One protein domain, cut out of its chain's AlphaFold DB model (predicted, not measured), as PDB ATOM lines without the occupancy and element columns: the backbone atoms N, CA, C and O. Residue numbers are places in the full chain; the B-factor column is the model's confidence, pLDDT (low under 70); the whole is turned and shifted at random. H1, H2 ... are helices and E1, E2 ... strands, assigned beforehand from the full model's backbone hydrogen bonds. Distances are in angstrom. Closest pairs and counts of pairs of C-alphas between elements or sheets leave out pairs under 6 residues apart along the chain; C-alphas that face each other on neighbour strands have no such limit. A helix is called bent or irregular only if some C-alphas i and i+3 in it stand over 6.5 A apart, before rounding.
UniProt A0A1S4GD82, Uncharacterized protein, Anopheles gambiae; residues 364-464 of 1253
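AT A GLANCE: This is residues 364 to 464 of the 1253 residues of an uncharacterized protein of Anopheles gambiae (UniProt A0A1S4GD82). A small twisted sheet of four strands has two short helices, H1 and H2, over one face, H1 over the edge strand E2 and H2 over the edge strand E4. A longer, kinked helix, H3, runs from the E4 end of the sheet and only grazes it, and an unnamed tail, residues 454 to 464, follows it. The printed part has 101 residues with the elements E1, H1, E2, E3, H2, E4, H3 in that order, the sheet running E2, E3, E1, E4, all antiparallel. The class is mixed, helices and strands, with under half of the residues in named elements. The whole is compact, with a radius of gyration of the C-alphas of 13.0 A and spans of 39 by 28 by 23 A.

HOW THE PARTS SIT: E1, residues 368 to 371, is an inner strand. H1, residues 380 to 386, is on the sheet at a height of 9.5 A, over E2, residues 393 to 398; the closest C-alphas of the two are those of Val 384 and Val 393, 5.8 A apart. On the local plane H1 and E2 stand at 62 degrees, only just across the strands. E2 and E3, residues 406 to 410, form a hairpin, with N 397 and O 407 2.8 A apart, within hydrogen-bond range. E3 and E1 are antiparallel neighbours, with N 369 and O 408 at 2.9 A. H2, residues 416 to 421, is on the same face as H1, at a height of 7.2 A, over E4, residues 432 to 434, and along the strands at 12 degrees to E4 on the local plane; the C-alphas of Cys 420 and Val 432, their closest, are 4.9 A apart. E4 is the antiparallel neighbour of E1, with N 370 and O 433 at 2.8 A. E1, H1, E2 and E3, H2, E4 are split strand-helix-strand units, each with another strand between its two strands, and both crossovers are right-handed. H1 and H2 are two layers with the sheet, helices on one face. H3, residues 437 to 453, only grazes the sheet with residues 439 to 447. H1, H2 and H3 are apart from one another. Every O i to N i+4 pair is within hydrogen-bond range in H1 and H2, and 8 of 13 in H3.

IN THESE COORDINATES: E1 begins at C-alpha 368 (-18.839, -52.914, 33.155) and is 10.2 A long; H1 measures 10.1 A, E2 13.9 A, E3 13.2 A, H2 8.7 A and E4 7.2 A. H3, 25.4 A, ends at C-alpha 453 (3.827, -43.546, 40.164). It has a kink of 45 degrees near residue 446 and is only just irregular, C-alphas 445 and 448 being 6.8 A apart.

THE WHOLE: The C-alphas farthest apart, of Lys 365 and Gly 460, are 39.5 A apart. The printed part has no cut and no long link. Mean pLDDT of the printed part is 83.6; residues 400 to 401 and 437 to 447 are under 70.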
ATOM      1  N   VAL A 364     -20.183 -56.887  30.529       85.88
ATOM      2  CA  VAL A 364     -21.341 -56.457  29.728       85.88
ATOM      3  C   VAL A 364     -21.210 -54.972  29.374       85.88
ATOM      4  O   VAL A 364     -20.865 -54.144  30.223       85.88
ATOM      5  N   LYS A 365     -21.481 -54.614  28.109       82.75
ATOM      6  CA  LYS A 365     -21.496 -53.211  27.652       82.75
ATOM      7  C   LYS A 365     -22.467 -52.392  28.508       82.75
ATOM      8  O   LYS A 365     -23.533 -52.875  28.865       82.75
ATOM      9  N   ASN A 366     -22.090 -51.161  28.847       86.75
ATOM     10  CA  ASN A 366     -22.846 -50.253  29.723       86.75
ATOM     11  C   ASN A 366     -23.087 -50.759  31.167       86.75
ATOM     12  O   ASN A 366     -23.661 -50.029  31.959       86.75
ATOM     13  N   GLN A 367     -22.598 -51.947  31.544       90.56
ATOM     14  CA  GLN A 367     -22.672 -52.524  32.901       90.56
ATOM     15  C   GLN A 367     -21.287 -52.902  33.459       90.56
ATOM     16  O   GLN A 367     -21.165 -53.549  34.500       90.56
ATOM     17  N   SER A 368     -20.206 -52.584  32.748       93.00
ATOM     18  CA  SER A 368     -18.839 -52.914  33.155       93.00
ATOM     19  C   SER A 368     -17.843 -51.890  32.609       93.00
ATOM     20  O   SER A 368     -17.974 -51.455  31.463       93.00
ATOM     21  N   VAL A 369     -16.837 -51.529  33.411       92.38
ATOM     22  CA  VAL A 369     -15.762 -50.577  33.058       92.38
ATOM     23  C   VAL A 369     -14.374 -51.151  33.345       92.38
ATOM     24  O   VAL A 369     -14.208 -52.019  34.203       92.38
ATOM     25  N   LEU A 370     -13.366 -50.643  32.638       90.06
ATOM     26  CA  LEU A 370     -11.949 -50.967  32.805       90.06
ATOM     27  C   LEU A 370     -11.228 -49.840  33.559       90.06
ATOM     28  O   LEU A 370     -11.413 -48.674  33.229       90.06
ATOM     29  N   ILE A 371     -10.355 -50.177  34.517       90.12
ATOM     30  CA  ILE A 371      -9.579 -49.207  35.313       90.12
ATOM     31  C   ILE A 371      -8.079 -49.509  35.268       90.12
ATOM     32  O   ILE A 371      -7.624 -50.514  35.827       90.12
ATOM     33  N   ASN A 372      -7.329 -48.613  34.613       85.38
ATOM     34  CA  ASN A 372      -5.908 -48.715  34.218       85.38
ATOM     35  C   ASN A 372      -4.967 -49.476  35.175       85.38
ATOM     36  O   ASN A 372      -4.195 -50.348  34.768       85.38
ATOM     37  N   TYR A 373      -4.978 -49.105  36.450       86.00
ATOM     38  CA  TYR A 373      -4.130 -49.664  37.484       86.00
ATOM     39  C   TYR A 373      -4.710 -49.299  38.853       86.00
ATOM     40  O   TYR A 373      -4.461 -48.212  39.375       86.00
ATOM     41  N   VAL A 374      -5.453 -50.223  39.463       88.44
ATOM     42  CA  VAL A 374      -5.868 -50.100  40.865       88.44
ATOM     43  C   VAL A 374      -4.906 -50.920  41.721       88.44
ATOM     44  O   VAL A 374      -4.852 -52.141  41.563       88.44
ATOM     45  N   PRO A 375      -4.124 -50.315  42.630       88.62
ATOM     46  CA  PRO A 375      -3.196 -51.064  43.467       88.62
ATOM     47  C   PRO A 375      -3.853 -52.170  44.317       88.62
ATOM     48  O   PRO A 375      -5.040 -52.131  44.655       88.62
ATOM     49  N   THR A 376      -3.051 -53.151  44.737       88.50
ATOM     50  CA  THR A 376      -3.518 -54.291  45.554       88.50
ATOM     51  C   THR A 376      -3.818 -53.924  47.014       88.50
ATOM     52  O   THR A 376      -4.367 -54.735  47.747       88.50
ATOM     53  N   TYR A 377      -3.475 -52.709  47.442       87.75
ATOM     54  CA  TYR A 377      -3.737 -52.156  48.778       87.75
ATOM     55  C   TYR A 377      -4.933 -51.177  48.810       87.75
ATOM     56  O   TYR A 377      -5.156 -50.506  49.816       87.75
ATOM     57  N   VAL A 378      -5.671 -51.047  47.702       89.25
ATOM     58  CA  VAL A 378      -6.963 -50.341  47.657       89.25
ATOM     59  C   VAL A 378      -8.061 -51.336  48.025       89.25
ATOM     60  O   VAL A 378      -8.131 -52.407  47.407       89.25
ATOM     61  N   PHE A 379      -8.880 -50.988  49.021       89.38
ATOM     62  CA  PHE A 379      -9.991 -51.821  49.496       89.38
ATOM     63  C   PHE A 379     -11.106 -51.929  48.445       89.38
ATOM     64  O   PHE A 379     -11.194 -51.102  47.540       89.38
ATOM     65  N   PHE A 380     -11.967 -52.943  48.570       90.19
ATOM     66  CA  PHE A 380     -13.170 -53.066  47.741       90.19
ATOM     67  C   PHE A 380     -14.082 -51.844  47.931       90.19
ATOM     68  O   PHE A 380     -14.394 -51.154  46.965       90.19
ATOM     69  N   ASP A 381     -14.377 -51.496  49.185       90.12
ATOM     70  CA  ASP A 381     -15.268 -50.392  49.565       90.12
ATOM     71  C   ASP A 381     -14.793 -49.020  49.057       90.12
ATOM     72  O   ASP A 381     -15.606 -48.156  48.754       90.12
ATOM     73  N   GLU A 382     -13.481 -48.813  48.895       92.81
ATOM     74  CA  GLU A 382     -12.935 -47.577  48.311       92.81
ATOM     75  C   GLU A 382     -13.182 -47.460  46.805       92.81
ATOM     76  O   GLU A 382     -13.192 -46.353  46.270       92.81
ATOM     77  N   ILE A 383     -13.348 -48.592  46.120       93.31
ATOM     78  CA  ILE A 383     -13.745 -48.636  44.712       93.31
ATOM     79  C   ILE A 383     -15.257 -48.422  44.638       93.31
ATOM     80  O   ILE A 383     -15.690 -47.561  43.885       93.31
ATOM     81  N   VAL A 384     -16.046 -49.109  45.476       92.94
ATOM     82  CA  VAL A 384     -17.502 -48.889  45.574       92.94
ATOM     83  C   VAL A 384     -17.818 -47.416  45.846       92.94
ATOM     84  O   VAL A 384     -18.585 -46.814  45.107       92.94
ATOM     85  N   GLN A 385     -17.164 -46.800  46.836       93.12
ATOM     86  CA  GLN A 385     -17.364 -45.390  47.176       93.12
ATOM     87  C   GLN A 385     -16.954 -44.437  46.043       93.12
ATOM     88  O   GLN A 385     -17.565 -43.385  45.896       93.12
ATOM     89  N   ALA A 386     -15.952 -44.785  45.231       94.44
ATOM     90  CA  ALA A 386     -15.551 -43.961  44.090       94.44
ATOM     91  C   ALA A 386     -16.545 -44.009  42.916       94.44
ATOM     92  O   ALA A 386     -16.529 -43.103  42.092       94.44
ATOM     93  N   PHE A 387     -17.395 -45.039  42.847       95.06
ATOM     94  CA  PHE A 387     -18.447 -45.194  41.836       95.06
ATOM     95  C   PHE A 387     -19.868 -45.009  42.400       95.06
ATOM     96  O   PHE A 387     -20.833 -45.241  41.676       95.06
ATOM     97  N   ALA A 388     -20.017 -44.585  43.660       92.69
ATOM     98  CA  ALA A 388     -21.315 -44.497  44.335       92.69
ATOM     99  C   ALA A 388     -22.325 -43.608  43.586       92.69
ATOM    100  O   ALA A 388     -23.492 -43.976  43.479       92.69
ATOM    101  N   ASP A 389     -21.854 -42.500  43.009       89.75
ATOM    102  CA  ASP A 389     -22.679 -41.562  42.233       89.75
ATOM    103  C   ASP A 389     -23.018 -42.079  40.817       89.75
ATOM    104  O   ASP A 389     -23.922 -41.562  40.173       89.75
ATOM    105  N   VAL A 390     -22.301 -43.103  40.332       92.25
ATOM    106  CA  VAL A 390     -22.442 -43.690  38.983       92.25
ATOM    107  C   VAL A 390     -23.371 -44.907  38.987       92.25
ATOM    108  O   VAL A 390     -24.091 -45.150  38.019       92.25
ATOM    109  N   GLY A 391     -23.334 -45.705  40.057       89.38
ATOM    110  CA  GLY A 391     -24.218 -46.853  40.235       89.38
ATOM    111  C   GLY A 391     -23.669 -47.934  41.167       89.38
ATOM    112  O   GLY A 391     -22.489 -47.975  41.517       89.38
ATOM    113  N   ASN A 392     -24.544 -48.869  41.540       90.06
ATOM    114  CA  ASN A 392     -24.213 -49.950  42.466       90.06
ATOM    115  C   ASN A 392     -23.218 -50.948  41.847       90.06
ATOM    116  O   ASN A 392     -23.546 -51.706  40.929       90.06
ATOM    117  N   VAL A 393     -21.995 -50.957  42.379       92.06
ATOM    118  CA  VAL A 393     -20.937 -51.912  42.020       92.06
ATOM    119  C   VAL A 393     -21.308 -53.312  42.513       92.06
ATOM    120  O   VAL A 393     -21.464 -53.540  43.710       92.06
ATOM    121  N   LEU A 394     -21.391 -54.257  41.579       90.94
ATOM    122  CA  LEU A 394     -21.657 -55.674  41.818       90.94
ATOM    123  C   LEU A 394     -20.388 -56.427  42.242       90.94
ATOM    124  O   LEU A 394     -20.383 -57.171  43.217       90.94
ATOM    125  N   TYR A 395     -19.308 -56.269  41.476       92.12
ATOM    126  CA  TYR A 395     -18.077 -57.039  41.661       92.12
ATOM    127  C   TYR A 395     -16.878 -56.329  41.032       92.12
ATOM    128  O   TYR A 395     -17.013 -55.612  40.039       92.12
ATOM    129  N   VAL A 396     -15.686 -56.558  41.585       91.56
ATOM    130  CA  VAL A 396     -14.432 -55.974  41.096       91.56
ATOM    131  C   VAL A 396     -13.442 -57.089  40.773       91.56
ATOM    132  O   VAL A 396     -12.833 -57.672  41.673       91.56
ATOM    133  N   GLU A 397     -13.224 -57.362  39.487       88.62
ATOM    134  CA  GLU A 397     -12.220 -58.329  39.054       88.62
ATOM    135  C   GLU A 397     -10.841 -57.661  38.928       88.62
ATOM    136  O   GLU A 397     -10.615 -56.820  38.061       88.62
ATOM    137  N   LYS A 398      -9.880 -58.058  39.771       86.50
ATOM    138  CA  LYS A 398      -8.469 -57.642  39.669       86.50
ATOM    139  C   LYS A 398      -7.611 -58.781  39.109       86.50
ATOM    140  O   LYS A 398      -7.652 -59.897  39.627       86.50
ATOM    141  N   MET A 399      -6.765 -58.500  38.114       75.62
ATOM    142  CA  MET A 399      -5.818 -59.498  37.595       75.62
ATOM    143  C   MET A 399      -4.745 -59.903  38.622       75.62
ATOM    144  O   MET A 399      -4.236 -59.084  39.393       75.62
ATOM    145  N   VAL A 400      -4.323 -61.171  38.566       67.69
ATOM    146  CA  VAL A 400      -3.322 -61.757  39.475       67.69
ATOM    147  C   VAL A 400      -1.999 -60.985  39.442       67.69
ATOM    148  O   VAL A 400      -1.447 -60.713  38.375       67.69
ATOM    149  N   ARG A 401      -1.481 -60.638  40.634       65.81
ATOM    150  CA  ARG A 401      -0.283 -59.790  40.847       65.81
ATOM    151  C   ARG A 401      -0.383 -58.380  40.243       65.81
ATOM    152  O   ARG A 401       0.633 -57.687  40.148       65.81
ATOM    153  N   ASN A 402      -1.590 -57.940  39.880       73.19
ATOM    154  CA  ASN A 402      -1.853 -56.627  39.299       73.19
ATOM    155  C   ASN A 402      -1.012 -56.383  38.028       73.19
ATOM    156  O   ASN A 402      -0.192 -55.458  37.935       73.19
ATOM    157  N   ASN A 403      -1.148 -57.331  37.096       71.06
ATOM    158  CA  ASN A 403      -0.441 -57.408  35.814       71.06
ATOM    159  C   ASN A 403      -1.331 -57.044  34.608       71.06
ATOM    160  O   ASN A 403      -0.938 -57.277  33.470       71.06
ATOM    161  N   GLY A 404      -2.518 -56.494  34.852       74.56
ATOM    162  CA  GLY A 404      -3.495 -56.120  33.833       74.56
ATOM    163  C   GLY A 404      -4.664 -55.361  34.465       74.56
ATOM    164  O   GLY A 404      -4.558 -54.975  35.634       74.56
ATOM    165  N   PRO A 405      -5.762 -55.150  33.722       82.50
ATOM    166  CA  PRO A 405      -6.896 -54.368  34.189       82.50
ATOM    167  C   PRO A 405      -7.510 -54.770  35.521       82.50
ATOM    168  O   PRO A 405      -7.532 -55.937  35.912       82.50
ATOM    169  N   THR A 406      -8.084 -53.769  36.183       89.19
ATOM    170  CA  THR A 406      -9.214 -53.993  37.081       89.19
ATOM    171  C   THR A 406     -10.495 -53.786  36.280       89.19
ATOM    172  O   THR A 406     -10.631 -52.752  35.630       89.19
ATOM    173  N   ILE A 407     -11.403 -54.756  36.301       91.06
ATOM    174  CA  ILE A 407     -12.752 -54.640  35.739       91.06
ATOM    175  C   ILE A 407     -13.706 -54.366  36.901       91.06
ATOM    176  O   ILE A 407     -13.632 -55.044  37.926       91.06
ATOM    177  N   VAL A 408     -14.586 -53.381  36.763       93.94
ATOM    178  CA  VAL A 408     -15.666 -53.124  37.726       93.94
ATOM    179  C   VAL A 408     -16.986 -53.404  37.031       93.94
ATOM    180  O   VAL A 408     -17.268 -52.818  35.987       93.94
ATOM    181  N   HIS A 409     -17.759 -54.329  37.592       93.00
ATOM    182  CA  HIS A 409     -19.084 -54.717  37.126       93.00
ATOM    183  C   HIS A 409     -20.144 -54.036  37.990       93.00
ATOM    184  O   HIS A 409     -19.968 -53.920  39.204       93.00
ATOM    185  N   PHE A 410     -21.255 -53.639  37.379       92.69
ATOM    186  CA  PHE A 410     -22.386 -52.978  38.029       92.69
ATOM    187  C   PHE A 410     -23.618 -53.876  38.009       92.69
ATOM    188  O   PHE A 410     -23.759 -54.724  37.130       92.69
ATOM    189  N   THR A 411     -24.520 -53.692  38.973       89.00
ATOM    190  CA  THR A 411     -25.790 -54.439  39.034       89.00
ATOM    191  C   THR A 411     -26.750 -54.047  37.907       89.00
ATOM    192  O   THR A 411     -27.551 -54.857  37.462       89.00
ATOM    193  N   HIS A 412     -26.680 -52.789  37.464       87.44
ATOM    194  CA  HIS A 412     -27.581 -52.170  36.493       87.44
ATOM    195  C   HIS A 412     -26.765 -51.417  35.426       87.44
ATOM    196  O   HIS A 412     -25.582 -51.149  35.656       87.44
ATOM    197  N   PRO A 413     -27.347 -51.083  34.256       89.75
ATOM    198  CA  PRO A 413     -26.696 -50.204  33.287       89.75
ATOM    199  C   PRO A 413     -26.380 -48.833  33.901       89.75
ATOM    200  O   PRO A 413     -27.192 -48.292  34.646       89.75
ATOM    201  N   ILE A 414     -25.212 -48.281  33.575       92.19
ATOM    202  CA  ILE A 414     -24.682 -47.033  34.139       92.19
ATOM    203  C   ILE A 414     -24.337 -45.997  33.064       92.19
ATOM    204  O   ILE A 414     -24.059 -46.331  31.907       92.19
ATOM    205  N   SER A 415     -24.280 -44.727  33.474       91.56
ATOM    206  CA  SER A 415     -23.784 -43.619  32.653       91.56
ATOM    207  C   SER A 415     -22.277 -43.762  32.415       91.56
ATOM    208  O   SER A 415     -21.447 -43.491  33.285       91.56
ATOM    209  N   MET A 416     -21.893 -44.183  31.206       90.19
ATOM    210  CA  MET A 416     -20.478 -44.302  30.825       90.19
ATOM    211  C   MET A 416     -19.748 -42.951  30.834       90.19
ATOM    212  O   MET A 416     -18.541 -42.918  31.073       90.19
ATOM    213  N   ALA A 417     -20.463 -41.841  30.623       87.88
ATOM    214  CA  ALA A 417     -19.897 -40.496  30.670       87.88
ATOM    215  C   ALA A 417     -19.473 -40.098  32.092       87.88
ATOM    216  O   ALA A 417     -18.379 -39.566  32.270       87.88
ATOM    217  N   GLU A 418     -20.296 -40.383  33.103       91.06
ATOM    218  CA  GLU A 418     -19.956 -40.156  34.516       91.06
ATOM    219  C   GLU A 418     -18.871 -41.132  34.985       91.06
ATOM    220  O   GLU A 418     -17.883 -40.721  35.593       91.06
ATOM    221  N   ALA A 419     -18.975 -42.410  34.603       90.81
ATOM    222  CA  ALA A 419     -17.973 -43.420  34.936       90.81
ATOM    223  C   ALA A 419     -16.561 -43.039  34.457       90.81
ATOM    224  O   ALA A 419     -15.589 -43.210  35.194       90.81
ATOM    225  N   CYS A 420     -16.436 -42.493  33.243       90.62
ATOM    226  CA  CYS A 420     -15.149 -42.088  32.669       90.62
ATOM    227  C   CYS A 420     -14.595 -40.767  33.242       90.62
ATOM    228  O   CYS A 420     -13.413 -40.481  33.050       90.62
ATOM    229  N   GLN A 421     -15.396 -39.974  33.965       90.94
ATOM    230  CA  GLN A 421     -14.912 -38.771  34.663       90.94
ATOM    231  C   GLN A 421     -14.107 -39.109  35.929       90.94
ATOM    232  O   GLN A 421     -13.311 -38.287  36.394       90.94
ATOM    233  N   ILE A 422     -14.254 -40.325  36.471       91.62
ATOM    234  CA  ILE A 422     -13.522 -40.780  37.657       91.62
ATOM    235  C   ILE A 422     -12.034 -40.938  37.321       91.62
ATOM    236  O   ILE A 422     -11.593 -41.894  36.682       91.62
ATOM    237  N   ASN A 423     -11.238 -39.985  37.804       90.62
ATOM    238  CA  ASN A 423      -9.788 -39.926  37.597       90.62
ATOM    239  C   ASN A 423      -8.970 -40.220  38.871       90.62
ATOM    240  O   ASN A 423      -7.736 -40.221  38.840       90.62
ATOM    241  N   CYS A 424      -9.633 -40.475  40.004       90.62
ATOM    242  CA  CYS A 424      -8.994 -40.702  41.296       90.62
ATOM    243  C   CYS A 424      -9.747 -41.756  42.117       90.62
ATOM    244  O   CYS A 424     -10.925 -41.589  42.408       90.62
ATOM    245  N   ILE A 425      -9.050 -42.812  42.548       92.12
ATOM    246  CA  ILE A 425      -9.571 -43.822  43.483       92.12
ATOM    247  C   ILE A 425      -8.574 -43.956  44.632       92.12
ATOM    248  O   ILE A 425      -7.387 -44.193  44.404       92.12
ATOM    249  N   ALA A 426      -9.029 -43.780  45.876       87.81
ATOM    250  CA  ALA A 426      -8.202 -43.872  47.090       87.81
ATOM    251  C   ALA A 426      -6.901 -43.020  47.082       87.81
ATOM    252  O   ALA A 426      -5.910 -43.385  47.718       87.81
ATOM    253  N   GLY A 427      -6.875 -41.894  46.352       85.31
ATOM    254  CA  GLY A 427      -5.683 -41.040  46.186       85.31
ATOM    255  C   GLY A 427      -4.711 -41.482  45.076       85.31
ATOM    256  O   GLY A 427      -3.610 -40.931  44.943       85.31
ATOM    257  N   TYR A 428      -5.102 -42.469  44.269       89.00
ATOM    258  CA  TYR A 428      -4.377 -42.929  43.090       89.00
ATOM    259  C   TYR A 428      -5.049 -42.388  41.839       89.00
ATOM    260  O   TYR A 428      -6.248 -42.559  41.648       89.00
ATOM    261  N   THR A 429      -4.251 -41.749  40.987       87.44
ATOM    262  CA  THR A 429      -4.663 -41.311  39.654       87.44
ATOM    263  C   THR A 429      -5.000 -42.535  38.815       87.44
ATOM    264  O   THR A 429      -4.108 -43.342  38.532       87.44
ATOM    265  N   VAL A 430      -6.262 -42.665  38.432       88.88
ATOM    266  CA  VAL A 430      -6.775 -43.737  37.579       88.88
ATOM    267  C   VAL A 430      -7.337 -43.160  36.283       88.88
ATOM    268  O   VAL A 430      -7.553 -41.959  36.164       88.88
ATOM    269  N   PHE A 431      -7.560 -44.033  35.311       86.50
ATOM    270  CA  PHE A 431      -8.270 -43.751  34.073       86.50
ATOM    271  C   PHE A 431      -9.284 -44.875  33.913       86.50
ATOM    272  O   PHE A 431      -8.897 -46.050  33.871       86.50
ATOM    273  N   VAL A 432     -10.557 -44.494  33.901       90.06
ATOM    274  CA  VAL A 432     -11.694 -45.387  33.700       90.06
ATOM    275  C   VAL A 432     -12.100 -45.317  32.231       90.06
ATOM    276  O   VAL A 432     -12.097 -44.242  31.636       90.06
ATOM    277  N   MET A 433     -12.391 -46.468  31.632       86.81
ATOM    278  CA  MET A 433     -12.762 -46.595  30.223       86.81
ATOM    279  C   MET A 433     -13.907 -47.606  30.053       86.81
ATOM    280  O   MET A 433     -14.015 -48.535  30.862       86.81
ATOM    281  N   PRO A 434     -14.724 -47.501  28.989       85.50
ATOM    282  CA  PRO A 434     -15.673 -48.550  28.630       85.50
ATOM    283  C   PRO A 434     -14.955 -49.875  28.330       85.50
ATOM    284  O   PRO A 434     -13.785 -49.901  27.941       85.50
ATOM    285  N   VAL A 435     -15.653 -51.003  28.478       81.69
ATOM    286  CA  VAL A 435     -15.093 -52.307  28.094       81.69
ATOM    287  C   VAL A 435     -15.120 -52.465  26.569       81.69
ATOM    288  O   VAL A 435     -16.141 -52.838  25.990       81.69
ATOM    289  N   SER A 436     -13.977 -52.233  25.917       75.38
ATOM    290  CA  SER A 436     -13.747 -52.608  24.515       75.38
ATOM    291  C   SER A 436     -12.368 -53.243  24.289       75.38
ATOM    292  O   SER A 436     -11.421 -53.061  25.059       75.38
ATOM    293  N   GLN A 437     -12.244 -53.999  23.194       59.28
ATOM    294  CA  GLN A 437     -11.012 -54.704  22.830       59.28
ATOM    295  C   GLN A 437      -9.887 -53.752  22.377       59.28
ATOM    296  O   GLN A 437      -8.714 -54.047  22.610       59.28
ATOM    297  N   LYS A 438     -10.232 -52.593  21.790       59.75
ATOM    298  CA  LYS A 438      -9.269 -51.527  21.449       59.75
ATOM    299  C   LYS A 438      -8.743 -50.836  22.715       59.75
ATOM    300  O   LYS A 438      -7.551 -50.541  22.817       59.75
ATOM    301  N   ASP A 439      -9.605 -50.649  23.712       58.97
ATOM    302  CA  ASP A 439      -9.253 -49.953  24.954       58.97
ATOM    303  C   ASP A 439      -8.311 -50.779  25.833       58.97
ATOM    304  O   ASP A 439      -7.338 -50.239  26.358       58.97
ATOM    305  N   PHE A 440      -8.485 -52.105  25.883       64.31
ATOM    306  CA  PHE A 440      -7.550 -53.019  26.558       64.31
ATOM    307  C   PHE A 440      -6.096 -52.871  26.050       64.31
ATOM    308  O   PHE A 440      -5.148 -53.041  26.816       64.31
ATOM    309  N   GLN A 441      -5.884 -52.510  24.777       61.22
ATOM    310  CA  GLN A 441      -4.540 -52.326  24.210       61.22
ATOM    311  C   GLN A 441      -3.905 -50.976  24.591       61.22
ATOM    312  O   GLN A 441      -2.743 -50.949  25.000       61.22
ATOM    313  N   ARG A 442      -4.671 -49.868  24.560       59.25
ATOM    314  CA  ARG A 442      -4.241 -48.530  25.056       59.25
ATOM    315  C   ARG A 442      -3.868 -48.526  26.548       59.25
ATOM    316  O   ARG A 442      -3.186 -47.638  27.060       59.25
ATOM    317  N   PHE A 443      -4.344 -49.533  27.260       62.53
ATOM    318  CA  PHE A 443      -4.257 -49.677  28.699       62.53
ATOM    319  C   PHE A 443      -2.975 -50.396  29.150       62.53
ATOM    320  O   PHE A 443      -2.331 -49.981  30.115       62.53
ATOM    321  N   VAL A 444      -2.543 -51.436  28.425       63.31
ATOM    322  CA  VAL A 444      -1.286 -52.155  28.713       63.31
ATOM    323  C   VAL A 444      -0.074 -51.217  28.616       63.31
ATOM    324  O   VAL A 444       0.835 -51.295  29.446       63.31
ATOM    325  N   SER A 445      -0.083 -50.285  27.660       65.50
ATOM    326  CA  SER A 445       0.985 -49.299  27.453       65.50
ATOM    327  C   SER A 445       1.058 -48.217  28.544       65.50
ATOM    328  O   SER A 445       2.155 -47.750  28.857       65.50
ATOM    329  N   SER A 446      -0.058 -47.854  29.188       64.31
ATOM    330  CA  SER A 446      -0.073 -46.874  30.290       64.31
ATOM    331  C   SER A 446       0.149 -47.496  31.679       64.31
ATOM    332  O   SER A 446       0.699 -46.843  32.568       64.31
ATOM    333  N   CYS A 447      -0.191 -48.774  31.879       69.44
ATOM    334  CA  CYS A 447      -0.136 -49.445  33.185       69.44
ATOM    335  C   CYS A 447       1.254 -49.375  33.868       69.44
ATOM    336  O   CYS A 447       1.355 -49.214  35.088       69.44
ATOM    337  N   ALA A 448       2.350 -49.421  33.100       72.12
ATOM    338  CA  ALA A 448       3.716 -49.386  33.637       72.12
ATOM    339  C   ALA A 448       4.097 -48.044  34.303       72.12
ATOM    340  O   ALA A 448       4.775 -48.041  35.336       72.12
ATOM    341  N   SER A 449       3.660 -46.906  33.751       76.75
ATOM    342  CA  SER A 449       3.965 -45.580  34.312       76.75
ATOM    343  C   SER A 449       3.177 -45.330  35.601       76.75
ATOM    344  O   SER A 449       3.736 -44.851  36.589       76.75
ATOM    345  N   LEU A 450       1.918 -45.766  35.639       74.69
ATOM    346  CA  LEU A 450       1.032 -45.690  36.803       74.69
ATOM    347  C   LEU A 450       1.513 -46.595  37.942       74.69
ATOM    348  O   LEU A 450       1.630 -46.148  39.083       74.69
ATOM    349  N   LYS A 451       1.919 -47.833  37.627       78.00
ATOM    350  CA  LYS A 451       2.554 -48.765  38.577       78.00
ATOM    351  C   LYS A 451       3.847 -48.191  39.169       78.00
ATOM    352  O   LYS A 451       4.132 -48.411  40.346       78.00
ATOM    353  N   LYS A 452       4.608 -47.401  38.396       79.81
ATOM    354  CA  LYS A 452       5.774 -46.643  38.887       79.81
ATOM    355  C   LYS A 452       5.361 -45.462  39.778       79.81
ATOM    356  O   LYS A 452       5.952 -45.297  40.839       79.81
ATOM    357  N   ALA A 453       4.339 -44.692  39.400       77.94
ATOM    358  CA  ALA A 453       3.827 -43.546  40.164       77.94
ATOM    359  C   ALA A 453       3.124 -43.935  41.483       77.94
ATOM    360  O   ALA A 453       3.067 -43.141  42.422       77.94
ATOM    361  N   ALA A 454       2.595 -45.156  41.570       78.62
ATOM    362  CA  ALA A 454       1.993 -45.726  42.772       78.62
ATOM    363  C   ALA A 454       3.011 -46.398  43.716       78.62
ATOM    364  O   ALA A 454       2.690 -46.701  44.869       78.62
ATOM    365  N   LYS A 455       4.244 -46.649  43.254       76.44
ATOM    366  CA  LYS A 455       5.288 -47.294  44.058       76.44
ATOM    367  C   LYS A 455       5.770 -46.342  45.158       76.44
ATOM    368  O   LYS A 455       6.096 -45.193  44.896       76.44
ATOM    369  N   GLY A 456       5.819 -46.829  46.398       70.00
ATOM    370  CA  GLY A 456       6.272 -46.056  47.562       70.00
ATOM    371  C   GLY A 456       5.209 -45.165  48.219       70.00
ATOM    372  O   GLY A 456       5.342 -44.902  49.408       70.00
ATOM    373  N   LYS A 457       4.116 -44.794  47.528       76.38
ATOM    374  CA  LYS A 457       3.026 -43.949  48.077       76.38
ATOM    375  C   LYS A 457       2.363 -44.484  49.357       76.38
ATOM    376  O   LYS A 457       1.731 -43.719  50.074       76.38
ATOM    377  N   VAL A 458       2.482 -45.784  49.627       77.31
ATOM    378  CA  VAL A 458       1.877 -46.446  50.793       77.31
ATOM    379  C   VAL A 458       2.788 -46.451  52.018       77.31
ATOM    380  O   VAL A 458       2.281 -46.489  53.135       77.31
ATOM    381  N   HIS A 459       4.113 -46.400  51.862       76.50
ATOM    382  CA  HIS A 459       5.017 -46.437  53.017       76.50
ATOM    383  C   HIS A 459       4.830 -45.187  53.890       76.50
ATOM    384  O   HIS A 459       4.815 -44.069  53.381       76.50
ATOM    385  N   GLY A 460       4.668 -45.387  55.202       77.38
ATOM    386  CA  GLY A 460       4.351 -44.313  56.154       77.38
ATOM    387  C   GLY A 460       2.882 -43.862  56.163       77.38
ATOM    388  O   GLY A 460       2.575 -42.824  56.744       77.38
ATOM    389  N   THR A 461       1.969 -44.605  55.524       86.44
ATOM    390  CA  THR A 461       0.516 -44.390  55.656       86.44
ATOM    391  C   THR A 461      -0.087 -45.289  56.736       86.44
ATOM    392  O   THR A 461       0.405 -46.389  56.976       86.44
ATOM    393  N   SER A 462      -1.224 -44.885  57.314       85.25
ATOM    394  CA  SER A 462      -1.950 -45.691  58.311       85.25
ATOM    395  C   SER A 462      -2.288 -47.107  57.833       85.25
ATOM    396  O   SER A 462      -2.221 -48.048  58.621       85.25
ATOM    397  N   LYS A 463      -2.593 -47.277  56.538       86.56
ATOM    398  CA  LYS A 463      -2.831 -48.590  55.914       86.56
ATOM    399  C   LYS A 463      -1.592 -49.484  55.918       86.56
ATOM    400  O   LYS A 463      -1.728 -50.698  56.003       86.56
ATOM    401  N   PHE A 464      -0.399 -48.903  55.799       86.69
ATOM    402  CA  PHE A 464       0.858 -49.646  55.842       86.69
ATOM    403  C   PHE A 464       1.205 -50.081  57.263       86.69
ATOM    404  O   PHE A 464       1.574 -51.235  57.455       86.69
TER     405      PHE A 464